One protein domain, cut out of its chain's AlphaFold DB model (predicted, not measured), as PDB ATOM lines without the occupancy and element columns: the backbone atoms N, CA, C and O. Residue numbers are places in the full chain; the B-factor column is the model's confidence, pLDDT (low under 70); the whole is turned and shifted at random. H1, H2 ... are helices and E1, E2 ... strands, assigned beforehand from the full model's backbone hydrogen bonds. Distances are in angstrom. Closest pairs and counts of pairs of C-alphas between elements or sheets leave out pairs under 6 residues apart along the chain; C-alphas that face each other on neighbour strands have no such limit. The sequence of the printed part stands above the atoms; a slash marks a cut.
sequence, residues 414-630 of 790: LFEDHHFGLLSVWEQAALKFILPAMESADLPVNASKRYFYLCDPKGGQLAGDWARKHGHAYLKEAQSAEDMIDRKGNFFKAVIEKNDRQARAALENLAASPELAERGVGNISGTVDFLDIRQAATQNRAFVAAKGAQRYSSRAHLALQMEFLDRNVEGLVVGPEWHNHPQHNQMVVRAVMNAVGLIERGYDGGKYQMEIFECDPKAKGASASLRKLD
ATOM      1  N   LEU A 414     -20.628  12.175 -42.306       81.31
ATOM      2  CA  LEU A 414     -19.949  11.358 -41.286       81.31
ATOM      3  C   LEU A 414     -20.715  11.275 -39.960       81.31
ATOM      4  O   LEU A 414     -21.017  10.178 -39.514       81.31
ATOM      5  N   PHE A 415     -21.031  12.417 -39.340       84.94
ATOM      6  CA  PHE A 415     -21.748  12.473 -38.060       84.94
ATOM      7  C   PHE A 415     -23.143  13.069 -38.260       84.94
ATOM      8  O   PHE A 415     -23.269  14.251 -38.597       84.94
ATOM      9  N   GLU A 416     -24.194  12.278 -38.052       73.25
ATOM     10  CA  GLU A 416     -25.572  12.754 -38.175       73.25
ATOM     11  C   GLU A 416     -26.171  13.116 -36.808       73.25
ATOM     12  O   GLU A 416     -26.718  12.281 -36.095       73.25
ATOM     13  N   ASP A 417     -26.134  14.405 -36.458       73.06
ATOM     14  CA  ASP A 417     -26.880  14.940 -35.313       73.06
ATOM     15  C   ASP A 417     -28.186  15.589 -35.792       73.06
ATOM     16  O   ASP A 417     -28.330  16.815 -35.821       73.06
ATOM     17  N   HIS A 418     -29.178  14.783 -36.185       77.25
ATOM     18  CA  HIS A 418     -30.478  15.314 -36.609       77.25
ATOM     19  C   HIS A 418     -31.343  15.735 -35.401       77.25
ATOM     20  O   HIS A 418     -32.425  15.200 -35.145       77.25
ATOM     21  N   HIS A 419     -30.893  16.749 -34.650       85.38
ATOM     22  CA  HIS A 419     -31.603  17.257 -33.470       85.38
ATOM     23  C   HIS A 419     -33.046  17.664 -33.770       85.38
ATOM     24  O   HIS A 419     -33.908  17.482 -32.911       85.38
ATOM     25  N   PHE A 420     -33.307  18.180 -34.976       86.12
ATOM     26  CA  PHE A 420     -34.638  18.583 -35.425       86.12
ATOM     27  C   PHE A 420     -35.650  17.425 -35.439       86.12
ATOM     28  O   PHE A 420     -36.772  17.608 -34.969       86.12
ATOM     29  N   GLY A 421     -35.259  16.224 -35.887       84.50
ATOM     30  CA  GLY A 421     -36.144  15.049 -35.912       84.50
ATOM     31  C   GLY A 421     -36.598  14.594 -34.517       84.50
ATOM     32  O   GLY A 421     -37.649  13.979 -34.369       84.50
ATOM     33  N   LEU A 422     -35.844  14.967 -33.478       86.31
ATOM     34  CA  LEU A 422     -36.132  14.663 -32.073       86.31
ATOM     35  C   LEU A 422     -36.916  15.769 -31.348       86.31
ATOM     36  O   LEU A 422     -37.120  15.677 -30.131       86.31
ATOM     37  N   LEU A 423     -37.278  16.847 -32.044       88.00
ATOM     38  CA  LEU A 423     -38.060  17.947 -31.485       88.00
ATOM     39  C   LEU A 423     -39.547  17.601 -31.456       88.00
ATOM     40  O   LEU A 423     -40.041  16.830 -32.280       88.00
ATOM     41  N   SER A 424     -40.284  18.223 -30.534       88.31
ATOM     42  CA  SER A 424     -41.746  18.149 -30.556       88.31
ATOM     43  C   SER A 424     -42.317  18.763 -31.839       88.31
ATOM     44  O   SER A 424     -41.696  19.628 -32.456       88.31
ATOM     45  N   VAL A 425     -43.538  18.373 -32.219       85.12
ATOM     46  CA  VAL A 425     -44.225  18.923 -33.405       85.12
ATOM     47  C   VAL A 425     -44.312  20.454 -33.343       85.12
ATOM     48  O   VAL A 425     -44.116  21.124 -34.355       85.12
ATOM     49  N   TRP A 426     -44.542  21.013 -32.148       86.94
ATOM     50  CA  TRP A 426     -44.545  22.460 -31.935       86.94
ATOM     51  C   TRP A 426     -43.175  23.098 -32.167       86.94
ATOM     52  O   TRP A 426     -43.085  24.105 -32.861       86.94
ATOM     53  N   GLU A 427     -42.096  22.511 -31.651       89.06
ATOM     54  CA  GLU A 427     -40.741  23.039 -31.851       89.06
ATOM     55  C   GLU A 427     -40.300  22.942 -33.317       89.06
ATOM     56  O   GLU A 427     -39.727  23.890 -33.847       89.06
ATOM     57  N   GLN A 428     -40.624  21.844 -34.007       86.12
ATOM     58  CA  GLN A 428     -40.358  21.709 -35.442       86.12
ATOM     59  C   GLN A 428     -41.064  22.800 -36.254       86.12
ATOM     60  O   GLN A 428     -40.478  23.398 -37.158       86.12
ATOM     61  N   ALA A 429     -42.322  23.076 -35.911       82.31
ATOM     62  CA  ALA A 429     -43.101  24.162 -36.482       82.31
ATOM     63  C   ALA A 429     -42.465  25.535 -36.178       82.31
ATOM     64  O   ALA A 429     -42.221  26.322 -37.093       82.31
ATOM     65  N   ALA A 430     -42.127  25.797 -34.916       86.50
ATOM     66  CA  ALA A 430     -41.464  27.023 -34.485       86.50
ATOM     67  C   ALA A 430     -40.184  27.299 -35.288       86.50
ATOM     68  O   ALA A 430     -40.016  28.402 -35.809       86.50
ATOM     69  N   LEU A 431     -39.307  26.303 -35.450       88.00
ATOM     70  CA  LEU A 431     -38.040  26.503 -36.158       88.00
ATOM     71  C   LEU A 431     -38.238  26.728 -37.662       88.00
ATOM     72  O   LEU A 431     -37.544  27.558 -38.247       88.00
ATOM     73  N   LYS A 432     -39.228  26.062 -38.274       81.50
ATOM     74  CA  LYS A 432     -39.625  26.292 -39.676       81.50
ATOM     75  C   LYS A 432     -40.192  27.695 -39.923       81.50
ATOM     76  O   LYS A 432     -40.167  28.147 -41.060       81.50
ATOM     77  N   PHE A 433     -40.681  28.383 -38.889       81.62
ATOM     78  CA  PHE A 433     -41.082  29.792 -38.968       81.62
ATOM     79  C   PHE A 433     -39.914  30.755 -38.695       81.62
ATOM     80  O   PHE A 433     -39.752  31.749 -39.398       81.62
ATOM     81  N   ILE A 434     -39.101  30.468 -37.675       87.25
ATOM     82  CA  ILE A 434     -38.030  31.359 -37.197       87.25
ATOM     83  C   ILE A 434     -36.869  31.444 -38.188       87.25
ATOM     84  O   ILE A 434     -36.388  32.538 -38.476       87.25
ATOM     85  N   LEU A 435     -36.407  30.309 -38.713       83.44
ATOM     86  CA  LEU A 435     -35.206  30.279 -39.543       83.44
ATOM     87  C   LEU A 435     -35.349  31.094 -40.839       83.44
ATOM     88  O   LEU A 435     -34.446  31.864 -41.153       83.44
ATOM     89  N   PRO A 436     -36.477  31.036 -41.561       77.81
ATOM     90  CA  PRO A 436     -36.641  31.914 -42.702       77.81
ATOM     91  C   PRO A 436     -36.836  33.388 -42.359       77.81
ATOM     92  O   PRO A 436     -36.517  34.244 -43.180       77.81
ATOM     93  N   ALA A 437     -37.346  33.700 -41.160       81.62
ATOM     94  CA  ALA A 437     -37.325  35.073 -40.668       81.62
ATOM     95  C   ALA A 437     -35.881  35.562 -40.600       81.62
ATOM     96  O   ALA A 437     -35.573  36.582 -41.191       81.62
ATOM     97  N   MET A 438     -34.977  34.792 -39.990       84.19
ATOM     98  CA  MET A 438     -33.548  35.130 -39.913       84.19
ATOM     99  C   MET A 438     -32.914  35.374 -41.299       84.19
ATOM    100  O   MET A 438     -32.046  36.228 -41.443       84.19
ATOM    101  N   GLU A 439     -33.363  34.671 -42.337       79.75
ATOM    102  CA  GLU A 439     -32.840  34.809 -43.706       79.75
ATOM    103  C   GLU A 439     -33.433  36.006 -44.491       79.75
ATOM    104  O   GLU A 439     -33.144  36.156 -45.674       79.75
ATOM    105  N   SER A 440     -34.245  36.878 -43.872       78.94
ATOM    106  CA  SER A 440     -34.867  38.024 -44.563       78.94
ATOM    107  C   SER A 440     -33.978  39.260 -44.712       78.94
ATOM    108  O   SER A 440     -34.331  40.180 -45.451       78.94
ATOM    109  N   ALA A 441     -32.878  39.321 -43.962       82.81
ATOM    110  CA  ALA A 441     -31.936  40.428 -43.984       82.81
ATOM    111  C   ALA A 441     -30.637  39.990 -44.663       82.81
ATOM    112  O   ALA A 441     -29.891  39.155 -44.141       82.81
ATOM    113  N   ASP A 442     -30.370  40.584 -45.819       81.44
ATOM    114  CA  ASP A 442     -29.115  40.418 -46.533       81.44
ATOM    115  C   ASP A 442     -28.026  41.293 -45.915       81.44
ATOM    116  O   ASP A 442     -28.293  42.399 -45.438       81.44
ATOM    117  N   LEU A 443     -26.787  40.809 -45.962       84.81
ATOM    118  CA  LEU A 443     -25.620  41.569 -45.528       84.81
ATOM    119  C   LEU A 443     -25.165  42.587 -46.589       84.81
ATOM    120  O   LEU A 443     -25.506  42.432 -47.767       84.81
ATOM    121  N   PRO A 444     -24.394  43.616 -46.185       85.62
ATOM    122  CA  PRO A 444     -23.749  44.532 -47.118       85.62
ATOM    123  C   PRO A 444     -22.887  43.803 -48.151       85.62
ATOM    124  O   PRO A 444     -22.231  42.811 -47.841       85.62
ATOM    125  N   VAL A 445     -22.830  44.326 -49.376       82.44
ATOM    126  CA  VAL A 445     -21.980  43.767 -50.442       82.44
ATOM    127  C   VAL A 445     -20.501  43.892 -50.075       82.44
ATOM    128  O   VAL A 445     -19.750  42.930 -50.225       82.44
ATOM    129  N   ASN A 446     -20.105  45.047 -49.535       80.88
ATOM    130  CA  ASN A 446     -18.728  45.324 -49.116       80.88
ATOM    131  C   ASN A 446     -18.320  44.557 -47.846       80.88
ATOM    132  O   ASN A 446     -17.136  44.482 -47.529       80.88
ATOM    133  N   ALA A 447     -19.282  43.967 -47.133       83.75
ATOM    134  CA  ALA A 447     -19.056  43.217 -45.905       83.75
ATOM    135  C   ALA A 447     -19.997  41.999 -45.853       83.75
ATOM    136  O   ALA A 447     -20.937  41.923 -45.061       83.75
ATOM    137  N   SER A 448     -19.776  41.061 -46.772       82.19
ATOM    138  CA  SER A 448     -20.713  39.971 -47.072       82.19
ATOM    139  C   SER A 448     -20.574  38.736 -46.181       82.19
ATOM    140  O   SER A 448     -21.417  37.843 -46.263       82.19
ATOM    141  N   LYS A 449     -19.548  38.667 -45.322       86.56
ATOM    142  CA  LYS A 449     -19.344  37.528 -44.414       86.56
ATOM    143  C   LYS A 449     -20.103  37.711 -43.102       86.56
ATOM    144  O   LYS A 449     -20.158  38.815 -42.550       86.56
ATOM    145  N   ARG A 450     -20.607  36.603 -42.558       88.50
ATOM    146  CA  ARG A 450     -21.214  36.516 -41.231       88.50
ATOM    147  C   ARG A 450     -20.398  35.622 -40.314       88.50
ATOM    148  O   ARG A 450     -20.104  34.477 -40.651       88.50
ATOM    149  N   TYR A 451     -20.083  36.110 -39.119       92.50
ATOM    150  CA  TYR A 451     -19.443  35.306 -38.075       92.50
ATOM    151  C   TYR A 451     -20.432  34.978 -36.945       92.50
ATOM    152  O   TYR A 451     -21.449  35.656 -36.765       92.50
ATOM    153  N   PHE A 452     -20.138  33.934 -36.172       93.69
ATOM    154  CA  PHE A 452     -20.922  33.516 -35.013       93.69
ATOM    155  C   PHE A 452     -20.048  33.394 -33.765       93.69
ATOM    156  O   PHE A 452     -19.062  32.664 -33.773       93.69
ATOM    157  N   TYR A 453     -20.415  34.068 -32.678       93.62
ATOM    158  CA  TYR A 453     -19.719  33.993 -31.396       93.62
ATOM    159  C   TYR A 453     -20.392  33.001 -30.438       93.62
ATOM    160  O   TYR A 453     -21.574  33.119 -30.086       93.62
ATOM    161  N   LEU A 454     -19.623  32.012 -29.998       92.62
ATOM    162  CA  LEU A 454     -20.099  30.880 -29.216       92.62
ATOM    163  C   LEU A 454     -19.737  31.025 -27.733       92.62
ATOM    164  O   LEU A 454     -18.611  30.759 -27.316       92.62
ATOM    165  N   CYS A 455     -20.732  31.396 -26.930       87.06
ATOM    166  CA  CYS A 455     -20.589  31.672 -25.500       87.06
ATOM    167  C   CYS A 455     -21.935  31.472 -24.772       87.06
ATOM    168  O   CYS A 455     -22.628  32.431 -24.428       87.06
ATOM    169  N   ASP A 456     -22.371  30.222 -24.589       86.69
ATOM    170  CA  ASP A 456     -23.625  29.957 -23.866       86.69
ATOM    171  C   ASP A 456     -23.497  30.393 -22.404       86.69
ATOM    172  O   ASP A 456     -22.672  29.799 -21.718       86.69
ATOM    173  N   PRO A 457     -24.317  31.328 -21.878       87.38
ATOM    174  CA  PRO A 457     -24.157  31.876 -20.528       87.38
ATOM    175  C   PRO A 457     -24.101  30.866 -19.373       87.38
ATOM    176  O   PRO A 457     -23.731  31.234 -18.259       87.38
ATOM    177  N   LYS A 458     -24.452  29.601 -19.606       83.94
ATOM    178  CA  LYS A 458     -24.364  28.517 -18.625       83.94
ATOM    179  C   LYS A 458     -22.987  27.836 -18.549       83.94
ATOM    180  O   LYS A 458     -22.828  26.923 -17.736       83.94
ATOM    181  N   GLY A 459     -22.038  28.225 -19.399       84.88
ATOM    182  CA  GLY A 459     -20.674  27.691 -19.473       84.88
ATOM    183  C   GLY A 459     -19.582  28.666 -19.020       84.88
ATOM    184  O   GLY A 459     -19.839  29.650 -18.324       84.88
ATOM    185  N   GLY A 460     -18.346  28.391 -19.436       84.88
ATOM    186  CA  GLY A 460     -17.202  29.282 -19.244       84.88
ATOM    187  C   GLY A 460     -16.597  29.218 -17.841       84.88
ATOM    188  O   GLY A 460     -17.032  28.442 -16.983       84.88
ATOM    189  N   GLN A 461     -15.579  30.046 -17.606       85.69
ATOM    190  CA  GLN A 461     -14.794  30.047 -16.366       85.69
ATOM    191  C   GLN A 461     -15.661  30.259 -15.117       85.69
ATOM    192  O   GLN A 461     -15.567  29.483 -14.168       85.69
ATOM    193  N   LEU A 462     -16.577  31.238 -15.142       86.00
ATOM    194  CA  LEU A 462     -17.470  31.525 -14.012       86.00
ATOM    195  C   LEU A 462     -18.342  30.324 -13.631       86.00
ATOM    196  O   LEU A 462     -18.540  30.068 -12.444       86.00
ATOM    197  N   ALA A 463     -18.841  29.573 -14.617       84.25
ATOM    198  CA  ALA A 463     -19.620  28.370 -14.350       84.25
ATOM    199  C   ALA A 463     -18.744  27.279 -13.721       84.25
ATOM    200  O   ALA A 463     -19.150  26.654 -12.741       84.25
ATOM    201  N   GLY A 464     -17.531  27.078 -14.252       81.19
ATOM    202  CA  GLY A 464     -16.576  26.093 -13.736       81.19
ATOM    203  C   GLY A 464     -16.137  26.391 -12.302       81.19
ATOM    204  O   GLY A 464     -16.103  25.496 -11.458       81.19
ATOM    205  N   ASP A 465     -15.847  27.653 -11.996       85.50
ATOM    206  CA  ASP A 465     -15.494  28.113 -10.650       85.50
ATOM    207  C   ASP A 465     -16.651  27.930  -9.673       85.50
ATOM    208  O   ASP A 465     -16.461  27.462  -8.548       85.50
ATOM    209  N   TRP A 466     -17.863  28.271 -10.113       84.94
ATOM    210  CA  TRP A 466     -19.057  28.120  -9.299       84.94
ATOM    211  C   TRP A 466     -19.337  26.649  -8.984       84.94
ATOM    212  O   TRP A 466     -19.564  26.323  -7.819       84.94
ATOM    213  N   ALA A 467     -19.263  25.760  -9.981       80.81
ATOM    214  CA  ALA A 467     -19.470  24.325  -9.794       80.81
ATOM    215  C   ALA A 467     -18.470  23.744  -8.786       80.81
ATOM    216  O   ALA A 467     -18.885  23.120  -7.810       80.81
ATOM    217  N   ARG A 468     -17.176  24.066  -8.937       81.56
ATOM    218  CA  ARG A 468     -16.126  23.654  -7.990       81.56
ATOM    219  C   ARG A 468     -16.389  24.155  -6.573       81.56
ATOM    220  O   ARG A 468     -16.255  23.394  -5.621       81.56
ATOM    221  N   LYS A 469     -16.794  25.419  -6.424       84.06
ATOM    222  CA  LYS A 469     -17.089  26.020  -5.114       84.06
ATOM    223  C   LYS A 469     -18.238  25.315  -4.381       84.06
ATOM    224  O   LYS A 469     -18.212  25.257  -3.156       84.06
ATOM    225  N   HIS A 470     -19.226  24.803  -5.111       80.94
ATOM    226  CA  HIS A 470     -20.409  24.149  -4.539       80.94
ATOM    227  C   HIS A 470     -20.315  22.616  -4.563       80.94
ATOM    228  O   HIS A 470     -21.293  21.937  -4.271       80.94
ATOM    229  N   GLY A 471     -19.135  22.066  -4.878       75.62
ATOM    230  CA  GLY A 471     -18.898  20.624  -4.870       75.62
ATOM    231  C   GLY A 471     -19.614  19.863  -5.988       75.62
ATOM    232  O   GLY A 471     -19.794  18.655  -5.869       75.62
ATOM    233  N   HIS A 472     -20.026  20.543  -7.061       75.25
ATOM    234  CA  HIS A 472     -20.544  19.881  -8.255       75.25
ATOM    235  C   HIS A 472     -19.385  19.398  -9.113       75.25
ATOM    236  O   HIS A 472     -18.469  20.168  -9.419       75.25
ATOM    237  N   ALA A 473     -19.449  18.139  -9.536       64.56
ATOM    238  CA  ALA A 473     -18.429  17.570 -10.400       64.56
ATOM    239  C   ALA A 473     -18.554  18.142 -11.822       64.56
ATOM    240  O   ALA A 473     -17.544  18.386 -12.479       64.56
ATOM    241  N   TYR A 474     -19.787  18.406 -12.283       64.75
ATOM    242  CA  TYR A 474     -20.062  18.906 -13.635       64.75
ATOM    243  C   TYR A 474     -21.058  20.063 -13.663       64.75
ATOM    244  O   TYR A 474     -21.969  20.173 -12.840       64.75
ATOM    245  N   LEU A 475     -20.943  20.902 -14.699       70.75
ATOM    246  CA  LEU A 475     -21.830  22.053 -14.894       70.75
ATOM    247  C   LEU A 475     -23.303  21.665 -15.007       70.75
ATOM    248  O   LEU A 475     -24.167  22.406 -14.555       70.75
ATOM    249  N   LYS A 476     -23.609  20.507 -15.597       70.25
ATOM    250  CA  LYS A 476     -24.993  20.043 -15.731       70.25
ATOM    251  C   LYS A 476     -25.655  19.816 -14.367       70.25
ATOM    252  O   LYS A 476     -26.831  20.127 -14.211       70.25
ATOM    253  N   GLU A 477     -24.900  19.325 -13.385       67.12
ATOM    254  CA  GLU A 477     -25.377  19.123 -12.012       67.12
ATOM    255  C   GLU A 477     -25.652  20.467 -11.341       67.12
ATOM    256  O   GLU A 477     -26.752  20.684 -10.832       67.12
ATOM    257  N   ALA A 478     -24.695  21.396 -11.451       67.25
ATOM    258  CA  ALA A 478     -24.821  22.772 -10.973       67.25
ATOM    259  C   ALA A 478     -26.056  23.485 -11.556       67.25
ATOM    260  O   ALA A 478     -26.781  24.169 -10.840       67.25
ATOM    261  N   GLN A 479     -26.336  23.277 -12.846       68.81
ATOM    262  CA  GLN A 479     -27.509  23.835 -13.521       68.81
ATOM    263  C   GLN A 479     -28.829  23.239 -13.008       68.81
ATOM    264  O   GLN A 479     -29.824  23.950 -12.956       68.81
ATOM    265  N   SER A 480     -28.855  21.953 -12.647       65.06
ATOM    266  CA  SER A 480     -30.068  21.258 -12.187       65.06
ATOM    267  C   SER A 480     -30.372  21.425 -10.695       65.06
ATOM    268  O   SER A 480     -31.525  21.301 -10.286       65.06
ATOM    269  N   ALA A 481     -29.354  21.689  -9.873       54.31
ATOM    270  CA  ALA A 481     -29.476  21.704  -8.418       54.31
ATOM    271  C   ALA A 481     -30.094  22.999  -7.853       54.31
ATOM    272  O   ALA A 481     -30.580  22.996  -6.723       54.31
ATOM    273  N   GLU A 482     -30.105  24.099  -8.615       55.34
ATOM    274  CA  GLU A 482     -30.487  25.427  -8.105       55.34
ATOM    275  C   GLU A 482     -31.570  26.170  -8.914       55.34
ATOM    276  O   GLU A 482     -31.672  27.395  -8.835       55.34
ATOM    277  N   ASP A 483     -32.463  25.453  -9.604       50.16
ATOM    278  CA  ASP A 483     -33.641  26.016 -10.302       50.16
ATOM    279  C   ASP A 483     -34.657  26.759  -9.377       50.16
ATOM    280  O   ASP A 483     -35.724  27.187  -9.819       50.16
ATOM    281  N   MET A 484     -34.342  26.981  -8.093       47.66
ATOM    282  CA  MET A 484     -35.122  27.833  -7.188       47.66
ATOM    283  C   MET A 484     -34.687  29.306  -7.304       47.66
ATOM    284  O   MET A 484     -33.700  29.754  -6.713       47.66
ATOM    285  N   ILE A 485     -35.468  30.074  -8.065       51.66
ATOM    286  CA  ILE A 485     -35.251  31.487  -8.436       51.66
ATOM    287  C   ILE A 485     -35.100  32.435  -7.216       51.66
ATOM    288  O   ILE A 485     -34.473  33.492  -7.334       51.66
ATOM    289  N   ASP A 486     -35.564  32.034  -6.027       50.53
ATOM    290  CA  ASP A 486     -35.721  32.922  -4.864       50.53
ATOM    291  C   ASP A 486     -34.526  32.995  -3.889       50.53
ATOM    292  O   ASP A 486     -34.542  33.797  -2.951       50.53
ATOM    293  N   ARG A 487     -33.442  32.226  -4.086       53.12
ATOM    294  CA  ARG A 487     -32.247  32.312  -3.214       53.12
ATOM    295  C   ARG A 487     -31.243  33.365  -3.703       53.12
ATOM    296  O   ARG A 487     -30.792  33.346  -4.849       53.12
ATOM    297  N   LYS A 488     -30.829  34.282  -2.815       50.59
ATOM    298  CA  LYS A 488     -29.684  35.183  -3.062       50.59
ATOM    299  C   LYS A 488     -28.425  34.339  -3.306       50.59
ATOM    300  O   LYS A 488     -28.011  33.608  -2.416       50.59
ATOM    301  N   GLY A 489     -27.811  34.484  -4.482       62.19
ATOM    302  CA  GLY A 489     -26.566  33.793  -4.843       62.19
ATOM    303  C   GLY A 489     -26.728  32.533  -5.697       62.19
ATOM    304  O   GLY A 489     -25.722  31.870  -5.933       62.19
ATOM    305  N   ASN A 490     -27.942  32.233  -6.176       75.88
ATOM    306  CA  ASN A 490     -28.178  31.072  -7.032       75.88
ATOM    307  C   ASN A 490     -27.364  31.102  -8.343       75.88
ATOM    308  O   ASN A 490     -26.949  32.174  -8.805       75.88
ATOM    309  N   PHE A 491     -27.164  29.931  -8.958       79.88
ATOM    310  CA  PHE A 491     -26.422  29.763 -10.219       79.88
ATOM    311  C   PHE A 491     -26.814  30.795 -11.288       79.88
ATOM    312  O   PHE A 491     -25.955  31.373 -11.953       79.88
ATOM    313  N   PHE A 492     -28.110  31.101 -11.410       80.88
ATOM    314  CA  PHE A 492     -28.608  32.088 -12.367       80.88
ATOM    315  C   PHE A 492     -27.982  33.480 -12.170       80.88
ATOM    316  O   PHE A 492     -27.371  34.020 -13.092       80.88
ATOM    317  N   LYS A 493     -28.064  34.051 -10.962       81.25
ATOM    318  CA  LYS A 493     -27.502  35.385 -10.666       81.25
ATOM    319  C   LYS A 493     -25.978  35.377 -10.595       81.25
ATOM    320  O   LYS A 493     -25.318  36.348 -10.973       81.25
ATOM    321  N   ALA A 494     -25.402  34.303 -10.058       83.19
ATOM    322  CA  ALA A 494     -23.964  34.201  -9.844       83.19
ATOM    323  C   ALA A 494     -23.185  33.986 -11.150       83.19
ATOM    324  O   ALA A 494     -22.065  34.493 -11.258       83.19
ATOM    325  N   VAL A 495     -23.782  33.275 -12.113       86.44
ATOM    326  CA  VAL A 495     -23.140  32.832 -13.356       86.44
ATOM    327  C   VAL A 495     -23.876  33.378 -14.579       86.44
ATOM    328  O   VAL A 495     -23.322  34.232 -15.267       86.44
ATOM    329  N   ILE A 496     -25.120  32.954 -14.830       86.25
ATOM    330  CA  ILE A 496     -25.839  33.222 -16.093       86.25
ATOM    331  C   ILE A 496     -25.968  34.727 -16.374       86.25
ATOM    332  O   ILE A 496     -25.569  35.175 -17.444       86.25
ATOM    333  N   GLU A 497     -26.448  35.534 -15.421       86.19
ATOM    334  CA  GLU A 497     -26.605  36.992 -15.605       86.19
ATOM    335  C   GLU A 497     -25.272  37.729 -15.819       86.19
ATOM    336  O   GLU A 497     -25.220  38.793 -16.444       86.19
ATOM    337  N   LYS A 498     -24.177  37.223 -15.244       88.75
ATOM    338  CA  LYS A 498     -22.847  37.824 -15.419       88.75
ATOM    339  C   LYS A 498     -22.254  37.436 -16.766       88.75
ATOM    340  O   LYS A 498     -21.775  38.312 -17.479       88.75
ATOM    341  N   ASN A 499     -22.340  36.157 -17.114       89.50
ATOM    342  CA  ASN A 499     -21.881  35.628 -18.389       89.50
ATOM    343  C   ASN A 499     -22.652  36.228 -19.568       89.50
ATOM    344  O   ASN A 499     -22.020  36.584 -20.553       89.50
ATOM    345  N   ASP A 500     -23.975  36.402 -19.475       88.00
ATOM    346  CA  ASP A 500     -24.768  37.050 -20.532       88.00
ATOM    347  C   ASP A 500     -24.288  38.487 -20.781       88.00
ATOM    348  O   ASP A 500     -24.009  38.864 -21.918       88.00
ATOM    349  N   ARG A 501     -24.065  39.265 -19.711       87.19
ATOM    350  CA  ARG A 501     -23.505  40.622 -19.823       87.19
ATOM    351  C   ARG A 501     -22.110  40.635 -20.445       87.19
ATOM    352  O   ARG A 501     -21.848  41.459 -21.315       87.19
ATOM    353  N   GLN A 502     -21.225  39.732 -20.022       87.31
ATOM    354  CA  GLN A 502     -19.874  39.618 -20.586       87.31
ATOM    355  C   GLN A 502     -19.902  39.195 -22.058       87.31
ATOM    356  O   GLN A 502     -19.172  39.755 -22.870       87.31
ATOM    357  N   ALA A 503     -20.771  38.250 -22.417       87.12
ATOM    358  CA  ALA A 503     -20.963  37.788 -23.783       87.12
ATOM    359  C   ALA A 503     -21.492  38.898 -24.699       87.12
ATOM    360  O   ALA A 503     -20.969  39.074 -25.797       87.12
ATOM    361  N   ARG A 504     -22.479  39.682 -24.245       87.88
ATOM    362  CA  ARG A 504     -22.994  40.840 -24.995       87.88
ATOM    363  C   ARG A 504     -21.926  41.920 -25.179       87.88
ATOM    364  O   ARG A 504     -21.751  42.389 -26.296       87.88
ATOM    365  N   ALA A 505     -21.149  42.233 -24.141       86.69
ATOM    366  CA  ALA A 505     -20.038  43.181 -24.250       86.69
ATOM    367  C   ALA A 505     -18.935  42.689 -25.210       86.69
ATOM    368  O   ALA A 505     -18.438  43.449 -26.036       86.69
ATOM    369  N   ALA A 506     -18.574  41.403 -25.148       85.56
ATOM    370  CA  ALA A 506     -17.613  40.808 -26.077       85.56
ATOM    371  C   ALA A 506     -18.118  40.866 -27.525       85.56
ATOM    372  O   ALA A 506     -17.360  41.188 -28.433       85.56
ATOM    373  N   LEU A 507     -19.408  40.609 -27.736       87.31
ATOM    374  CA  LEU A 507     -20.053  40.732 -29.035       87.31
ATOM    375  C   LEU A 507     -20.032  42.153 -29.596       87.31
ATOM    376  O   LEU A 507     -19.770  42.315 -30.784       87.31
ATOM    377  N   GLU A 508     -20.305  43.159 -28.767       86.75
ATOM    378  CA  GLU A 508     -20.219  44.569 -29.162       86.75
ATOM    379  C   GLU A 508     -18.784  44.942 -29.558       86.75
ATOM    380  O   GLU A 508     -18.574  45.548 -30.608       86.75
ATOM    381  N   ASN A 509     -17.791  44.499 -28.780       86.38
ATOM    382  CA  ASN A 509     -16.377  44.726 -29.087       86.38
ATOM    383  C   ASN A 509     -15.940  44.027 -30.381       86.38
ATOM    384  O   ASN A 509     -15.216  44.612 -31.182       86.38
ATOM    385  N   LEU A 510     -16.387  42.787 -30.608       86.94
ATOM    386  CA  LEU A 510     -16.116  42.062 -31.850       86.94
ATOM    387  C   LEU A 510     -16.777  42.756 -33.045       86.94
ATOM    388  O   LEU A 510     -16.125  42.962 -34.061       86.94
ATOM    389  N   ALA A 511     -18.037  43.177 -32.923       85.81
ATOM    390  CA  ALA A 511     -18.737  43.893 -33.989       85.81
ATOM    391  C   ALA A 511     -18.053  45.222 -34.370       85.81
ATOM    392  O   ALA A 511     -18.177  45.663 -35.508       85.81
ATOM    393  N   ALA A 512     -17.322  45.840 -33.437       84.88
ATOM    394  CA  ALA A 512     -16.535  47.049 -33.665       84.88
ATOM    395  C   ALA A 512     -15.071  46.782 -34.082       84.88
ATOM    396  O   ALA A 512     -14.311  47.736 -34.247       84.88
ATOM    397  N   SER A 513     -14.651  45.519 -34.235       84.25
ATOM    398  CA  SER A 513     -13.253  45.162 -34.505       84.25
ATOM    399  C   SER A 513     -12.816  45.558 -35.924       84.25
ATOM    400  O   SER A 513     -13.394  45.053 -36.894       84.25
ATOM    401  N   PRO A 514     -11.750  46.373 -36.080       84.75
ATOM    402  CA  PRO A 514     -11.166  46.671 -37.389       84.75
ATOM    403  C   PRO A 514     -10.692  45.412 -38.118       84.75
ATOM    404  O   PRO A 514     -10.884  45.298 -39.322       84.75
ATOM    405  N   GLU A 515     -10.158  44.429 -37.387       84.69
ATOM    406  CA  GLU A 515      -9.673  43.171 -37.966       84.69
ATOM    407  C   GLU A 515     -10.807  42.385 -38.650       84.69
ATOM    408  O   GLU A 515     -10.637  41.838 -39.740       84.69
ATOM    409  N   LEU A 516     -11.999  42.344 -38.040       86.38
ATOM    410  CA  LEU A 516     -13.164  41.692 -38.648       86.38
ATOM    411  C   LEU A 516     -13.696  42.488 -39.845       86.38
ATOM    412  O   LEU A 516     -14.069  41.889 -40.856       86.38
ATOM    413  N   ALA A 517     -13.677  43.820 -39.762       85.75
ATOM    414  CA  ALA A 517     -14.047  44.680 -40.880       85.75
ATOM    415  C   ALA A 517     -13.113  44.475 -42.090       85.75
ATOM    416  O   ALA A 517     -13.599  44.284 -43.204       85.75
ATOM    417  N   GLU A 518     -11.795  44.407 -41.877       87.25
ATOM    418  CA  GLU A 518     -10.789  44.123 -42.916       87.25
ATOM    419  C   GLU A 518     -10.983  42.745 -43.567       87.25
ATOM    420  O   GLU A 518     -10.722  42.567 -44.758       87.25
ATOM    421  N   ARG A 519     -11.512  41.769 -42.820       84.69
ATOM    422  CA  ARG A 519     -11.872  40.437 -43.338       84.69
ATOM    423  C   ARG A 519     -13.181  40.415 -44.137       84.69
ATOM    424  O   ARG A 519     -13.532  39.351 -44.664       84.69
ATOM    425  N   GLY A 520     -13.888  41.544 -44.238       86.62
ATOM    426  CA  GLY A 520     -15.178  41.674 -44.919       86.62
ATOM    427  C   GLY A 520     -16.360  41.132 -44.109       86.62
ATOM    428  O   GLY A 520     -17.356  40.702 -44.694       86.62
ATOM    429  N   VAL A 521     -16.250  41.095 -42.776       88.00
ATOM    430  CA  VAL A 521     -17.328  40.640 -41.885       88.00
ATOM    431  C   VAL A 521     -18.291  41.791 -41.617       88.00
ATOM    432  O   VAL A 521     -17.953  42.741 -40.915       88.00
ATOM    433  N   GLY A 522     -19.504  41.707 -42.165       84.31
ATOM    434  CA  GLY A 522     -20.537  42.736 -41.980       84.31
ATOM    435  C   GLY A 522     -21.431  42.503 -40.772       84.31
ATOM    436  O   GLY A 522     -22.155  43.403 -40.350       84.31
ATOM    437  N   ASN A 523     -21.413  41.292 -40.215       90.38
ATOM    438  CA  ASN A 523     -22.223  40.941 -39.061       90.38
ATOM    439  C   ASN A 523     -21.568  39.835 -38.231       90.38
ATOM    440  O   ASN A 523     -21.062  38.847 -38.766       90.38
ATOM    441  N   ILE A 524     -21.660  39.983 -36.911       91.00
ATOM    442  CA  ILE A 524     -21.396  38.915 -35.955       91.00
ATOM    443  C   ILE A 524     -22.589  38.781 -35.010       91.00
ATOM    444  O   ILE A 524     -22.963  39.728 -34.311       91.00
ATOM    445  N   SER A 525     -23.187  37.597 -34.996       91.62
ATOM    446  CA  SER A 525     -24.230  37.206 -34.041       91.62
ATOM    447  C   SER A 525     -23.642  36.268 -33.007       91.62
ATOM    448  O   SER A 525     -22.627  35.632 -33.262       91.62
ATOM    449  N   GLY A 526     -24.259  36.139 -31.841       90.94
ATOM    450  CA  GLY A 526     -23.803  35.181 -30.845       90.94
ATOM    451  C   GLY A 526     -24.907  34.357 -30.218       90.94
ATOM    452  O   GLY A 526     -26.099  34.550 -30.454       90.94
ATOM    453  N   THR A 527     -24.481  33.431 -29.363       90.19
ATOM    454  CA  THR A 527     -25.386  32.544 -28.615       90.19
ATOM    455  C   THR A 527     -26.434  33.326 -27.817       90.19
ATOM    456  O   THR A 527     -27.603  32.946 -27.798       90.19
ATOM    457  N   VAL A 528     -26.039  34.458 -27.224       87.81
ATOM    458  CA  VAL A 528     -26.937  35.345 -26.467       87.81
ATOM    459  C   VAL A 528     -28.019  35.999 -27.331       87.81
ATOM    460  O   VAL A 528     -29.145  36.127 -26.868       87.81
ATOM    461  N   ASP A 529     -27.751  36.303 -28.605       89.38
ATOM    462  CA  ASP A 529     -28.781  36.850 -29.504       89.38
ATOM    463  C   ASP A 529     -29.868  35.787 -29.797       89.38
ATOM    464  O   ASP A 529     -31.050  36.092 -29.942       89.38
ATOM    465  N   PHE A 530     -29.503  34.498 -29.805       91.75
ATOM    466  CA  PHE A 530     -30.457  33.392 -29.974       91.75
ATOM    467  C   PHE A 530     -31.273  33.112 -28.702       91.75
ATOM    468  O   PHE A 530     -32.327  32.466 -28.772       91.75
ATOM    469  N   LEU A 531     -30.812  33.567 -27.530       87.88
ATOM    470  CA  LEU A 531     -31.622  33.534 -26.312       87.88
ATOM    471  C   LEU A 531     -32.790  34.517 -26.412       87.88
ATOM    472  O   LEU A 531     -33.885  34.174 -25.968       87.88
ATOM    473  N   ASP A 532     -32.601  35.656 -27.083       87.00
ATOM    474  CA  ASP A 532     -33.667  36.635 -27.328       87.00
ATOM    475  C   ASP A 532     -34.760  36.034 -28.237       87.00
ATOM    476  O   ASP A 532     -35.954  36.181 -27.966       87.00
ATOM    477  N   ILE A 533     -34.374  35.243 -29.249       91.19
ATOM    478  CA  ILE A 533     -35.312  34.463 -30.082       91.19
ATOM    479  C   ILE A 533     -36.095  33.460 -29.228       91.19
ATOM    480  O   ILE A 533     -37.324  33.372 -29.314       91.19
ATOM    481  N   ARG A 534     -35.391  32.692 -28.386       90.25
ATOM    482  CA  ARG A 534     -36.008  31.711 -27.484       90.25
ATOM    483  C   ARG A 534     -36.986  32.383 -26.521       90.25
ATOM    484  O   ARG A 534     -38.065  31.833 -26.280       90.25
ATOM    485  N   GLN A 535     -36.625  33.539 -25.973       88.44
ATOM    486  CA  GLN A 535     -37.481  34.323 -25.091       88.44
ATOM    487  C   GLN A 535     -38.738  34.781 -25.830       88.44
ATOM    488  O   GLN A 535     -39.840  34.485 -25.367       88.44
ATOM    489  N   ALA A 536     -38.585  35.392 -27.009       90.31
ATOM    490  CA  ALA A 536     -39.703  35.839 -27.834       90.31
ATOM    491  C   ALA A 536     -40.659  34.682 -28.159       90.31
ATOM    492  O   ALA A 536     -41.859  34.796 -27.917       90.31
ATOM    493  N   ALA A 537     -40.140  33.534 -28.611       90.12
ATOM    494  CA  ALA A 537     -40.937  32.344 -28.914       90.12
ATOM    495  C   ALA A 537     -41.637  31.755 -27.673       90.12
ATOM    496  O   ALA A 537     -42.748  31.235 -27.769       90.12
ATOM    497  N   THR A 538     -41.003  31.840 -26.498       88.44
ATOM    498  CA  THR A 538     -41.564  31.338 -25.231       88.44
ATOM    499  C   THR A 538     -42.641  32.260 -24.662       88.44
ATOM    500  O   THR A 538     -43.569  31.759 -24.025       88.44
ATOM    501  N   GLN A 539     -42.533  33.573 -24.868       89.25
ATOM    502  CA  GLN A 539     -43.543  34.556 -24.462       89.25
ATOM    503  C   GLN A 539     -44.717  34.601 -25.449       89.25
ATOM    504  O   GLN A 539     -45.857  34.792 -25.045       89.25
ATOM    505  N   ASN A 540     -44.457  34.329 -26.730       88.62
ATOM    506  CA  ASN A 540     -45.426  34.458 -27.816       88.62
ATOM    507  C   ASN A 540     -45.814  33.100 -28.421       88.62
ATOM    508  O   ASN A 540     -45.938  32.978 -29.635       88.62
ATOM    509  N   ARG A 541     -46.023  32.065 -27.593       87.69
ATOM    510  CA  ARG A 541     -46.170  30.647 -28.018       87.69
ATOM    511  C   ARG A 541     -47.253  30.384 -29.065       87.69
ATOM    512  O   ARG A 541     -47.146  29.423 -29.825       87.69
ATOM    513  N   ALA A 542     -48.269  31.243 -29.110       84.75
ATOM    514  CA  ALA A 542     -49.363  31.172 -30.070       84.75
ATOM    515  C   ALA A 542     -48.915  31.392 -31.526       84.75
ATOM    516  O   ALA A 542     -49.687  31.095 -32.434       84.75
ATOM    517  N   PHE A 543     -47.692  31.886 -31.782       83.44
ATOM    518  CA  PHE A 543     -47.212  32.199 -33.136       83.44
ATOM    519  C   PHE A 543     -47.245  31.009 -34.112       83.44
ATOM    520  O   PHE A 543     -47.333  31.216 -35.326       83.44
ATOM    521  N   VAL A 544     -47.237  29.775 -33.596       80.62
ATOM    522  CA  VAL A 544     -47.497  28.551 -34.363       80.62
ATOM    523  C   VAL A 544     -48.667  27.767 -33.775       80.62
ATOM    524  O   VAL A 544     -48.906  27.759 -32.570       80.62
ATOM    525  N   ALA A 545     -49.391  27.078 -34.652       75.88
ATOM    526  CA  ALA A 545     -50.650  26.403 -34.348       75.88
ATOM    527  C   ALA A 545     -50.509  24.917 -33.953       75.88
ATOM    528  O   ALA A 545     -51.497  24.188 -33.841       75.88
ATOM    529  N   ALA A 546     -49.273  24.442 -33.817       74.94
ATOM    530  CA  ALA A 546     -48.962  23.031 -33.674       74.94
ATOM    531  C   ALA A 546     -49.313  22.488 -32.276       74.94
ATOM    532  O   ALA A 546     -49.149  23.161 -31.258       74.94
ATOM    533  N   LYS A 547     -49.775  21.233 -32.224       69.88
ATOM    534  CA  LYS A 547     -50.072  20.529 -30.966       69.88
ATOM    535  C   LYS A 547     -48.781  20.092 -30.260       69.88
ATOM    536  O   LYS A 547     -47.768  19.831 -30.907       69.88
ATOM    537  N   GLY A 548     -48.845  19.940 -28.938       69.44
ATOM    538  CA  GLY A 548     -47.750  19.431 -28.105       69.44
ATOM    539  C   GLY A 548     -47.317  20.411 -27.017       69.44
ATOM    540  O   GLY A 548     -47.931  21.458 -26.823       69.44
ATOM    541  N   ALA A 549     -46.256  20.058 -26.287       75.31
ATOM    542  CA  ALA A 549     -45.680  20.937 -25.277       75.31
ATOM    543  C   ALA A 549     -45.135  22.208 -25.945       75.31
ATOM    544  O   ALA A 549     -44.122  22.161 -26.640       75.31
ATOM    545  N   GLN A 550     -45.796  23.342 -25.710       76.75
ATOM    546  CA  GLN A 550     -45.403  24.653 -26.231       76.75
ATOM    547  C   GLN A 550     -44.222  25.218 -25.432       76.75
ATOM    548  O   GLN A 550     -44.344  26.192 -24.689       76.75
ATOM    549  N   ARG A 551     -43.078  24.542 -25.511       81.50
ATOM    550  CA  ARG A 551     -41.834  24.952 -24.861       81.50
ATOM    551  C   ARG A 551     -40.735  25.037 -25.901       81.50
ATOM    552  O   ARG A 551     -40.613  24.157 -26.744       81.50
ATOM    553  N   TYR A 552     -39.902  26.061 -25.788       84.12
ATOM    554  CA  TYR A 552     -38.685  26.164 -26.578       84.12
ATOM    555  C   TYR A 552     -37.524  25.552 -25.783       84.12
ATOM    556  O   TYR A 552     -36.953  26.196 -24.891       84.12
ATOM    557  N   SER A 553     -37.225  24.273 -26.038       88.12
ATOM    558  CA  SER A 553     -36.192  23.542 -25.294       88.12
ATOM    559  C   SER A 553     -34.768  23.961 -25.673       88.12
ATOM    560  O   SER A 553     -34.518  24.545 -26.729       88.12
ATOM    561  N   SER A 554     -33.796  23.589 -24.834       84.88
ATOM    562  CA  SER A 554     -32.368  23.730 -25.158       84.88
ATOM    563  C   SER A 554     -31.973  22.958 -26.426       84.88
ATOM    564  O   SER A 554     -31.038  23.358 -27.114       84.88
ATOM    565  N   ARG A 555     -32.689  21.873 -26.765       88.44
ATOM    566  CA  ARG A 555     -32.464  21.117 -28.006       88.44
ATOM    567  C   ARG A 555     -32.955  21.892 -29.227       88.44
ATOM    568  O   ARG A 555     -32.246  21.927 -30.222       88.44
ATOM    569  N   ALA A 556     -34.117  22.547 -29.144       90.75
ATOM    570  CA  ALA A 556     -34.603  23.428 -30.210       90.75
ATOM    571  C   ALA A 556     -33.660  24.624 -30.426       90.75
ATOM    572  O   ALA A 556     -33.404  25.017 -31.560       90.75
ATOM    573  N   HIS A 557     -33.089  25.162 -29.344       91.19
ATOM    574  CA  HIS A 557     -32.067  26.209 -29.417       91.19
ATOM    575  C   HIS A 557     -30.814  25.747 -30.170       91.19
ATOM    576  O   HIS A 557     -30.419  26.400 -31.132       91.19
ATOM    577  N   LEU A 558     -30.261  24.586 -29.802       90.38
ATOM    578  CA  LEU A 558     -29.096  24.011 -30.479       90.38
ATOM    579  C   LEU A 558     -29.383  23.672 -31.951       90.38
ATOM    580  O   LEU A 558     -28.574  23.983 -32.816       90.38
ATOM    581  N   ALA A 559     -30.548  23.086 -32.248       91.69
ATOM    582  CA  ALA A 559     -30.946  22.757 -33.618       91.69
ATOM    583  C   ALA A 559     -31.030  24.007 -34.511       91.69
ATOM    584  O   ALA A 559     -30.570  23.975 -35.649       91.69
ATOM    585  N   LEU A 560     -31.574  25.115 -33.992       92.56
ATOM    586  CA  LEU A 560     -31.618  26.384 -34.722       92.56
ATOM    587  C   LEU A 560     -30.211  26.951 -34.959       92.56
ATOM    588  O   LEU A 560     -29.929  27.433 -36.052       92.56
ATOM    589  N   GLN A 561     -29.332  26.894 -33.954       92.81
ATOM    590  CA  GLN A 561     -27.952  27.375 -34.065       92.81
ATOM    591  C   GLN A 561     -27.131  26.569 -35.068       92.81
ATOM    592  O   GLN A 561     -26.435  27.171 -35.879       92.81
ATOM    593  N   MET A 562     -27.228  25.238 -35.049       90.50
ATOM    594  CA  MET A 562     -26.532  24.379 -36.010       90.50
ATOM    595  C   MET A 562     -27.017  24.628 -37.437       90.50
ATOM    596  O   MET A 562     -26.202  24.838 -38.328       90.50
ATOM    597  N   GLU A 563     -28.335  24.688 -37.650       88.31
ATOM    598  CA  GLU A 563     -28.884  24.960 -38.982       88.31
ATOM    599  C   GLU A 563     -28.490  26.366 -39.468       88.31
ATOM    600  O   GLU A 563     -28.217  26.566 -40.651       88.31
ATOM    601  N   PHE A 564     -28.410  27.351 -38.567       87.31
ATOM    602  CA  PHE A 564     -27.894  28.672 -38.911       87.31
ATOM    603  C   PHE A 564     -26.400  28.644 -39.247       87.31
ATOM    604  O   PHE A 564     -26.017  29.214 -40.266       87.31
ATOM    605  N   LEU A 565     -25.577  27.964 -38.444       88.69
ATOM    606  CA  LEU A 565     -24.136  27.812 -38.663       88.69
ATOM    607  C   LEU A 565     -23.850  27.201 -40.041       88.69
ATOM    608  O   LEU A 565     -23.110  27.783 -40.828       88.69
ATOM    609  N   ASP A 566     -24.507  26.087 -40.364       84.25
ATOM    610  CA  ASP A 566     -24.307  25.365 -41.624       84.25
ATOM    611  C   ASP A 566     -24.665  26.222 -42.851       84.25
ATOM    612  O   ASP A 566     -24.081  26.106 -43.930       84.25
ATOM    613  N   ARG A 567     -25.662  27.098 -42.713       79.69
ATOM    614  CA  ARG A 567     -26.249  27.820 -43.848       79.69
ATOM    615  C   ARG A 567     -25.747  29.237 -44.008       79.69
ATOM    616  O   ARG A 567     -25.724  29.731 -45.126       79.69
ATOM    617  N   ASN A 568     -25.430  29.923 -42.923       80.31
ATOM    618  CA  ASN A 568     -25.420  31.383 -42.902       80.31
ATOM    619  C   ASN A 568     -24.162  31.984 -42.283       80.31
ATOM    620  O   ASN A 568     -24.137  33.204 -42.155       80.31
ATOM    621  N   VAL A 569     -23.192  31.166 -41.865       87.12
ATOM    622  CA  VAL A 569     -22.004  31.604 -41.127       87.12
ATOM    623  C   VAL A 569     -20.735  31.125 -41.827       87.12
ATOM    624  O   VAL A 569     -20.636  29.971 -42.233       87.12
ATOM    625  N   GLU A 570     -19.751  32.011 -41.948       87.88
ATOM    626  CA  GLU A 570     -18.436  31.759 -42.547       87.88
ATOM    627  C   GLU A 570     -17.314  31.670 -41.506       87.88
ATOM    628  O   GLU A 570     -16.242  31.159 -41.819       87.88
ATOM    629  N   GLY A 571     -17.543  32.149 -40.281       90.19
ATOM    630  CA  GLY A 571     -16.562  32.069 -39.202       90.19
ATOM    631  C   GLY A 571     -17.191  31.812 -37.838       90.19
ATOM    632  O   GLY A 571     -18.189  32.431 -37.476       90.19
ATOM    633  N   LEU A 572     -16.591  30.925 -37.050       94.06
ATOM    634  CA  LEU A 572     -16.916  30.708 -35.645       94.06
ATOM    635  C   LEU A 572     -15.868  31.409 -34.775       94.06
ATOM    636  O   LEU A 572     -14.672  31.187 -34.934       94.06
ATOM    637  N   VAL A 573     -16.309  32.210 -33.811       93.25
ATOM    638  CA  VAL A 573     -15.456  32.778 -32.764       93.25
ATOM    639  C   VAL A 573     -15.822  32.108 -31.444       93.25
ATOM    640  O   VAL A 573     -16.979  32.136 -31.026       93.25
ATOM    641  N   VAL A 574     -14.851  31.499 -30.775       91.12
ATOM    642  CA  VAL A 574     -15.013  30.878 -29.459       91.12
ATOM    643  C   VAL A 574     -14.369  31.741 -28.379       91.12
ATOM    644  O   VAL A 574     -13.393  32.452 -28.621       91.12
ATOM    645  N   GLY A 575     -14.936  31.703 -27.176       82.56
ATOM    646  CA  GLY A 575     -14.267  32.243 -25.998       82.56
ATOM    647  C   GLY A 575     -13.316  31.208 -25.379       82.56
ATOM    648  O   GLY A 575     -13.621  30.011 -25.423       82.56
ATOM    649  N   PRO A 576     -12.237  31.643 -24.710       77.56
ATOM    650  CA  PRO A 576     -11.350  30.751 -23.975       77.56
ATOM    651  C   PRO A 576     -12.075  30.119 -22.779       77.56
ATOM    652  O   PRO A 576     -12.887  30.762 -22.115       77.56
ATOM    653  N   GLU A 577     -11.764  28.855 -22.485       77.12
ATOM    654  CA  GLU A 577     -12.305  28.096 -21.341       77.12
ATOM    655  C   GLU A 577     -13.825  27.803 -21.381       77.12
ATOM    656  O   GLU A 577     -14.409  27.396 -20.374       77.12
ATOM    657  N   TRP A 578     -14.486  27.933 -22.539       83.25
ATOM    658  CA  TRP A 578     -15.911  27.584 -22.705       83.25
ATOM    659  C   TRP A 578     -16.168  26.112 -23.074       83.25
ATOM    660  O   TRP A 578     -17.318  25.667 -23.096       83.25
ATOM    661  N   HIS A 579     -15.110  25.319 -23.275       78.25
ATOM    662  CA  HIS A 579     -15.169  23.880 -23.589       78.25
ATOM    663  C   HIS A 579     -15.727  23.002 -22.457       78.25
ATOM    664  O   HIS A 579     -15.829  21.785 -22.594       78.25
ATOM    665  N   ASN A 580     -16.080  23.595 -21.317       77.31
ATOM    666  CA  ASN A 580     -16.764  22.915 -20.220       77.31
ATOM    667  C   ASN A 580     -18.284  22.786 -20.439       77.31
ATOM    668  O   ASN A 580     -18.963  22.172 -19.617       77.31
ATOM    669  N   HIS A 581     -18.831  23.362 -21.519       83.19
ATOM    670  CA  HIS A 581     -20.256  23.296 -21.831       83.19
ATOM    671  C   HIS A 581     -20.563  22.357 -23.020       83.19
ATOM    672  O   HIS A 581     -20.061  22.579 -24.125       83.19
ATOM    673  N   PRO A 582     -21.480  21.380 -22.871       81.38
ATOM    674  CA  PRO A 582     -21.816  20.405 -23.917       81.38
ATOM    675  C   PRO A 582     -22.237  20.989 -25.270       81.38
ATOM    676  O   PRO A 582     -21.910  20.437 -26.320       81.38
ATOM    677  N   GLN A 583     -23.005  22.086 -25.267       84.62
ATOM    678  CA  GLN A 583     -23.459  22.719 -26.514       84.62
ATOM    679  C   GLN A 583     -22.313  23.430 -27.232       84.62
ATOM    680  O   GLN A 583     -22.292  23.450 -28.460       84.62
ATOM    681  N   HIS A 584     -21.346  23.964 -26.478       88.25
ATOM    682  CA  HIS A 584     -20.163  24.588 -27.055       88.25
ATOM    683  C   HIS A 584     -19.373  23.546 -27.859       88.25
ATOM    684  O   HIS A 584     -19.084  23.745 -29.035       88.25
ATOM    685  N   ASN A 585     -19.126  22.381 -27.259       88.44
ATOM    686  CA  ASN A 585     -18.356  21.313 -27.894       88.44
ATOM    687  C   ASN A 585     -19.044  20.754 -29.152       88.44
ATOM    688  O   ASN A 585     -18.386  20.547 -30.169       88.44
ATOM    689  N   GLN A 586     -20.371  20.594 -29.129       90.06
ATOM    690  CA  GLN A 586     -21.146  20.178 -30.308       90.06
ATOM    691  C   GLN A 586     -21.080  21.202 -31.454       90.06
ATOM    692  O   GLN A 586     -20.892  20.819 -32.608       90.06
ATOM    693  N   MET A 587     -21.186  22.500 -31.152       91.56
ATOM    694  CA  MET A 587     -21.072  23.566 -32.157       91.56
ATOM    695  C   MET A 587     -19.659  23.661 -32.748       91.56
ATOM    696  O   MET A 587     -19.526  23.878 -33.950       91.56
ATOM    697  N   VAL A 588     -18.610  23.440 -31.944       92.69
ATOM    698  CA  VAL A 588     -17.220  23.374 -32.431       92.69
ATOM    699  C   VAL A 588     -17.029  22.203 -33.395       92.69
ATOM    700  O   VAL A 588     -16.509  22.405 -34.487       92.69
ATOM    701  N   VAL A 589     -17.505  21.000 -33.053       92.81
ATOM    702  CA  VAL A 589     -17.450  19.846 -33.971       92.81
ATOM    703  C   VAL A 589     -18.195  20.151 -35.268       92.81
ATOM    704  O   VAL A 589     -17.659  19.908 -36.348       92.81
ATOM    705  N   ARG A 590     -19.393  20.744 -35.185       90.88
ATOM    706  CA  ARG A 590     -20.168  21.144 -36.370       90.88
ATOM    707  C   ARG A 590     -19.420  22.170 -37.229       90.88
ATOM    708  O   ARG A 590     -19.429  22.054 -38.452       90.88
ATOM    709  N   ALA A 591     -18.739  23.139 -36.617       91.44
ATOM    710  CA  ALA A 591     -17.915  24.110 -37.333       91.44
ATOM    711  C   ALA A 591     -16.719  23.449 -38.030       91.44
ATOM    712  O   ALA A 591     -16.479  23.739 -39.197       91.44
ATOM    713  N   VAL A 592     -16.033  22.504 -37.375       91.94
ATOM    714  CA  VAL A 592     -14.952  21.723 -38.002       91.94
ATOM    715  C   VAL A 592     -15.489  20.908 -39.176       91.94
ATOM    716  O   VAL A 592     -14.883  20.914 -40.239       91.94
ATOM    717  N   MET A 593     -16.654  20.266 -39.038       88.94
ATOM    718  CA  MET A 593     -17.294  19.537 -40.140       88.94
ATOM    719  C   MET A 593     -17.607  20.437 -41.342       88.94
ATOM    720  O   MET A 593     -17.434  19.999 -42.477       88.94
ATOM    721  N   ASN A 594     -18.042  21.681 -41.106       86.88
ATOM    722  CA  ASN A 594     -18.175  22.673 -42.173       86.88
ATOM    723  C   ASN A 594     -16.793  23.002 -42.761       86.88
ATOM    724  O   ASN A 594     -16.619  22.915 -43.969       86.88
ATOM    725  N   ALA A 595     -15.789  23.292 -41.927       87.06
ATOM    726  CA  ALA A 595     -14.437  23.655 -42.362       87.06
ATOM    727  C   ALA A 595     -13.750  22.579 -43.227       87.06
ATOM    728  O   ALA A 595     -12.972  22.918 -44.118       87.06
ATOM    729  N   VAL A 596     -14.057  21.296 -42.993       85.56
ATOM    730  CA  VAL A 596     -13.531  20.164 -43.775       85.56
ATOM    731  C   VAL A 596     -14.456  19.708 -44.917       85.56
ATOM    732  O   VAL A 596     -14.184  18.697 -45.558       85.56
ATOM    733  N   GLY A 597     -15.571  20.402 -45.166       80.56
ATOM    734  CA  GLY A 597     -16.497  20.077 -46.259       80.56
ATOM    735  C   GLY A 597     -17.323  18.798 -46.059       80.56
ATOM    736  O   GLY A 597     -17.863  18.255 -47.022       80.56
ATOM    737  N   LEU A 598     -17.451  18.304 -44.820       83.25
ATOM    738  CA  LEU A 598     -18.328  17.169 -44.491       83.25
ATOM    739  C   LEU A 598     -19.813  17.543 -44.519       83.25
ATOM    740  O   LEU A 598     -20.656  16.647 -44.579       83.25
ATOM    741  N   ILE A 599     -20.120  18.837 -44.432       81.12
ATOM    742  CA  ILE A 599     -21.464  19.404 -44.518       81.12
ATOM    743  C   ILE A 599     -21.562  20.177 -45.824       81.12
ATOM    744  O   ILE A 599     -20.787  21.095 -46.068       81.12
ATOM    745  N   GLU A 600     -22.527  19.823 -46.664       72.25
ATOM    746  CA  GLU A 600     -22.737  20.528 -47.925       72.25
ATOM    747  C   GLU A 600     -23.398  21.899 -47.688       72.25
ATOM    748  O   GLU A 600     -24.505  22.000 -47.139       72.25
ATOM    749  N   ARG A 601     -22.719  22.972 -48.120       68.12
ATOM    750  CA  ARG A 601     -23.229  24.352 -48.092       68.12
ATOM    751  C   ARG A 601     -23.752  24.761 -49.473       68.12
ATOM    752  O   ARG A 601     -23.195  24.395 -50.499       68.12
ATOM    753  N   GLY A 602     -24.831  25.545 -49.496       52.47
ATOM    754  CA  GLY A 602     -25.575  25.894 -50.717       52.47
ATOM    755  C   GLY A 602     -25.057  27.095 -51.523       52.47
ATOM    756  O   GLY A 602     -25.851  27.695 -52.243       52.47
ATOM    757  N   TYR A 603     -23.787  27.498 -51.398       52.31
ATOM    758  CA  TYR A 603     -23.233  28.645 -52.140       52.31
ATOM    759  C   TYR A 603     -22.249  28.191 -53.229       52.31
ATOM    760  O   TYR A 603     -21.416  27.319 -52.986       52.31
ATOM    761  N   ASP A 604     -22.312  28.809 -54.416       38.94
ATOM    762  CA  ASP A 604     -21.313  28.612 -55.476       38.94
ATOM    763  C   ASP A 604     -20.039  29.406 -55.150       38.94
ATOM    764  O   ASP A 604     -20.106  30.621 -54.964       38.94
ATOM    765  N   GLY A 605     -18.877  28.739 -55.147       40.31
ATOM    766  CA  GLY A 605     -17.579  29.422 -55.232       40.31
ATOM    767  C   GLY A 605     -16.514  29.115 -54.175       40.31
ATOM    768  O   GLY A 605     -15.538  29.856 -54.113       40.31
ATOM    769  N   GLY A 606     -16.610  28.052 -53.372       43.78
ATOM    770  CA  GLY A 606     -15.507  27.750 -52.455       43.78
ATOM    771  C   GLY A 606     -15.568  26.388 -51.789       43.78
ATOM    772  O   GLY A 606     -16.516  26.053 -51.088       43.78
ATOM    773  N   LYS A 607     -14.494  25.627 -51.982       48.59
ATOM    774  CA  LYS A 607     -14.186  24.387 -51.273       48.59
ATOM    775  C   LYS A 607     -13.812  24.619 -49.788       48.59
ATOM    776  O   LYS A 607     -13.874  23.671 -49.025       48.59
ATOM    777  N   TYR A 608     -13.579  25.869 -49.364       52.19
ATOM    778  CA  TYR A 608     -13.253  26.286 -47.988       52.19
ATOM    779  C   TYR A 608     -14.461  26.958 -47.308       52.19
ATOM    780  O   TYR A 608     -15.014  27.902 -47.873       52.19
ATOM    781  N   GLN A 609     -14.906  26.476 -46.137       66.12
ATOM    782  CA  GLN A 609     -16.295  26.718 -45.698       66.12
ATOM    783  C   GLN A 609     -16.520  27.226 -44.261       66.12
ATOM    784  O   GLN A 609     -17.657  27.585 -43.958       66.12
ATOM    785  N   MET A 610     -15.512  27.293 -43.386       85.06
ATOM    786  CA  MET A 610     -15.656  27.877 -42.040       85.06
ATOM    787  C   MET A 610     -14.282  28.188 -41.435       85.06
ATOM    788  O   MET A 610     -13.466  27.280 -41.299       85.06
ATOM    789  N   GLU A 611     -14.038  29.433 -41.030       87.88
ATOM    790  CA  GLU A 611     -12.863  29.803 -40.226       87.88
ATOM    791  C   GLU A 611     -13.184  29.678 -38.726       87.88
ATOM    792  O   GLU A 611     -14.317  29.922 -38.314       87.88
ATOM    793  N   ILE A 612     -12.216  29.308 -37.883       91.75
ATOM    794  CA  ILE A 612     -12.434  29.170 -36.433       91.75
ATOM    795  C   ILE A 612     -11.398  30.007 -35.681       91.75
ATOM    796  O   ILE A 612     -10.200  29.844 -35.885       91.75
ATOM    797  N   PHE A 613     -11.859  30.893 -34.802       91.38
ATOM    798  CA  PHE A 613     -11.021  31.811 -34.032       91.38
ATOM    799  C   PHE A 613     -11.298  31.697 -32.541       91.38
ATOM    800  O   PHE A 613     -12.434  31.474 -32.133       91.38
ATOM    801  N   GLU A 614     -10.287  31.955 -31.726       89.38
ATOM    802  CA  GLU A 614     -10.429  32.280 -30.313       89.38
ATOM    803  C   GLU A 614     -10.274  33.789 -30.120       89.38
ATOM    804  O   GLU A 614      -9.366  34.414 -30.673       89.38
ATOM    805  N   CYS A 615     -11.171  34.380 -29.338       84.88
ATOM    806  CA  CYS A 615     -11.058  35.771 -28.913       84.88
ATOM    807  C   CYS A 615     -10.216  35.846 -27.632       84.88
ATOM    808  O   CYS A 615     -10.608  35.245 -26.633       84.88
ATOM    809  N   ASP A 616      -9.101  36.589 -27.626       69.69
ATOM    810  CA  ASP A 616      -8.373  36.896 -26.383       69.69
ATOM    811  C   ASP A 616      -8.928  38.183 -25.738       69.69
ATOM    812  O   ASP A 616      -8.658  39.289 -26.218       69.69
ATOM    813  N   PRO A 617      -9.675  38.088 -24.620       53.81
ATOM    814  CA  PRO A 617     -10.216  39.258 -23.938       53.81
ATOM    815  C   PRO A 617      -9.156  40.080 -23.181       53.81
ATOM    816  O   PRO A 617      -9.487  41.145 -22.658       53.81
ATOM    817  N   LYS A 618      -7.906  39.599 -23.057       51.53
ATOM    818  CA  LYS A 618      -6.819  40.248 -22.297       51.53
ATOM    819  C   LYS A 618      -5.807  40.995 -23.172       51.53
ATOM    820  O   LYS A 618      -4.915  41.646 -22.617       51.53
ATOM    821  N   ALA A 619      -5.935  40.944 -24.496       53.72
ATOM    822  CA  ALA A 619      -5.087  41.713 -25.396       53.72
ATOM    823  C   ALA A 619      -5.252  43.220 -25.122       53.72
ATOM    824  O   ALA A 619      -6.338  43.786 -25.232       53.72
ATOM    825  N   LYS A 620      -4.169  43.890 -24.705       39.59
ATOM    826  CA  LYS A 620      -4.164  45.341 -24.470       39.59
ATOM    827  C   LYS A 620      -4.214  46.076 -25.814       39.59
ATOM    828  O   LYS A 620      -3.206  46.147 -26.507       39.59
ATOM    829  N   GLY A 621      -5.366  46.649 -26.146       47.41
ATOM    830  CA  GLY A 621      -5.604  47.455 -27.346       47.41
ATOM    831  C   GLY A 621      -7.104  47.580 -27.624       47.41
ATOM    832  O   GLY A 621      -7.893  46.818 -27.079       47.41
ATOM    833  N   ALA A 622      -7.520  48.543 -28.449       45.03
ATOM    834  CA  ALA A 622      -8.935  48.771 -28.792       45.03
ATOM    835  C   ALA A 622      -9.554  47.679 -29.699       45.03
ATOM    836  O   ALA A 622     -10.709  47.789 -30.095       45.03
ATOM    837  N   SER A 623      -8.801  46.629 -30.027       52.06
ATOM    838  CA  SER A 623      -9.213  45.509 -30.870       52.06
ATOM    839  C   SER A 623      -8.976  44.205 -30.113       52.06
ATOM    840  O   SER A 623      -7.838  43.913 -29.744       52.06
ATOM    841  N   ALA A 624     -10.030  43.418 -29.880       57.22
ATOM    842  CA  ALA A 624      -9.873  42.034 -29.437       57.22
ATOM    843  C   ALA A 624      -8.983  41.305 -30.454       57.22
ATOM    844  O   ALA A 624      -9.330  41.283 -31.634       57.22
ATOM    845  N   SER A 625      -7.837  40.762 -30.036       70.25
ATOM    846  CA  SER A 625      -6.987  40.009 -30.961       70.25
ATOM    847  C   SER A 625      -7.646  38.666 -31.239       70.25
ATOM    848  O   SER A 625      -7.890  37.891 -30.304       70.25
ATOM    849  N   LEU A 626      -7.935  38.391 -32.509       83.00
ATOM    850  CA  LEU A 626      -8.432  37.093 -32.930       83.00
ATOM    851  C   LEU A 626      -7.257  36.176 -33.240       83.00
ATOM    852  O   LEU A 626      -6.405  36.471 -34.074       83.00
ATOM    853  N   ARG A 627      -7.224  35.026 -32.572       86.88
ATOM    854  CA  ARG A 627      -6.259  33.970 -32.867       86.88
ATOM    855  C   ARG A 627      -6.968  32.880 -33.652       86.88
ATOM    856  O   ARG A 627      -7.866  32.234 -33.119       86.88
ATOM    857  N   LYS A 628      -6.586  32.676 -34.913       87.88
ATOM    858  CA  LYS A 628      -7.109  31.557 -35.705       87.88
ATOM    859  C   LYS A 628      -6.650  30.233 -35.079       87.88
ATOM    860  O   LYS A 628      -5.507  30.128 -34.633       87.88
ATOM    861  N   LEU A 629      -7.567  29.277 -34.969       89.56
ATOM    862  CA  LEU A 629      -7.344  27.982 -34.330       89.56
ATOM    863  C   LEU A 629      -7.118  26.901 -35.382       89.56
ATOM    864  O   LEU A 629      -7.893  26.780 -36.333       89.56
ATOM    865  N   ASP A 630      -6.096  26.078 -35.167       90.62
ATOM    866  CA  ASP A 630      -5.907  24.830 -35.904       90.62
ATOM    867  C   ASP A 630      -6.621  23.654 -35.202       90.62
ATOM    868  O   ASP A 630      -7.161  23.780 -34.096       90.62
TER     869      ASP A 630
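Overview. This is residues 414 to 630 of the 790 residues of an uncharacterized protein of Micavibrio aeruginosavorus (UniProt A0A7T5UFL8). A strongly twisted five-strand sheet, curled like part of a barrel, is sandwiched between helices in three layers: H8 and H9 side by side over one face, the long H5 over the other. H1 and H2 pack on H8, and H3, with H4 on it, packs on the part of H5 that reaches past the sheet. The 217 printed residues hold nine helices and five strands, in the order H1 H2 E1 H3 H4 H5 H6 E2 H7 H8 E3 H9 E4 E5. The mixed sheet runs E2 E1 E3 E4 E5, and the class is mixed, helices and strands. The whole is compact, with a radius of gyration of the C-alphas of 17.9 A and spans of 51 by 49 by 32 A.

Arrangement. In the sheet, E2, residues 521 to 526, is parallel to E1, residues 449 to 454, with N 453 and O 525 2.8 A apart. E1 is parallel to E3, residues 571 to 574 (N 452 and O 571, 2.8 A), and E3 to E4, residues 611 to 616 (N 572 and O 611, 2.8 A). E4 and E5, residues 625 to 628, form an antiparallel hairpin, N 614 and O 627 lying 2.8 A apart. H8, residues 554 to 568, and H9, residues 582 to 595, are on the same face, at heights over the sheet of 11.1 A and 9.3 A; they touch, closest at C-alphas 566 and 594, 6.7 A. H5, residues 491 to 511, is on the opposite face at 10.5 A. E3, H9 and E4 form a strand-helix-strand unit, two parallel neighbour strands with a helix between, its crossover right-handed. H8, the hub, also touches H7, residues 527 to 539, which only grazes the sheet; H2, residues 425 to 438; and H1, residues 419 to 422, at C-alphas 559 and 419, 5.5 A. H5 touches H3, residues 460 to 469, at C-alphas 495 and 463, 5.8 A. H3 touches H4, residues 475 to 481, at C-alphas 467 and 478, 5.7 A. H6, residues 514 to 518, stands at the sheet's level. Every O i to N i+4 pair is within hydrogen-bond range in H3, H4, H6, H8 and H9; H2 has 8 of 10, H5 15 of 17, H7 8 of 9, and H1 is too short for one.

Along the chain. H1 begins at C-alpha 419 (-31.603, 17.257, -33.470). H5 is 28.7 A long, E1 16.6 A and E4 16.2 A. E5 ends at C-alpha 628 (-7.109, 31.557, -35.705).

Size, cuts and confidence. The C-alphas farthest apart, those of Arg 487 and Gly 605, are 54.1 A apart. The printed part has no cut; the links H7 to H8 and H9 to E4 are long. Of the printed part, 35 residues are under 70 in pLDDT, among them 477 to 489, 601 to 609 and 616 to 624.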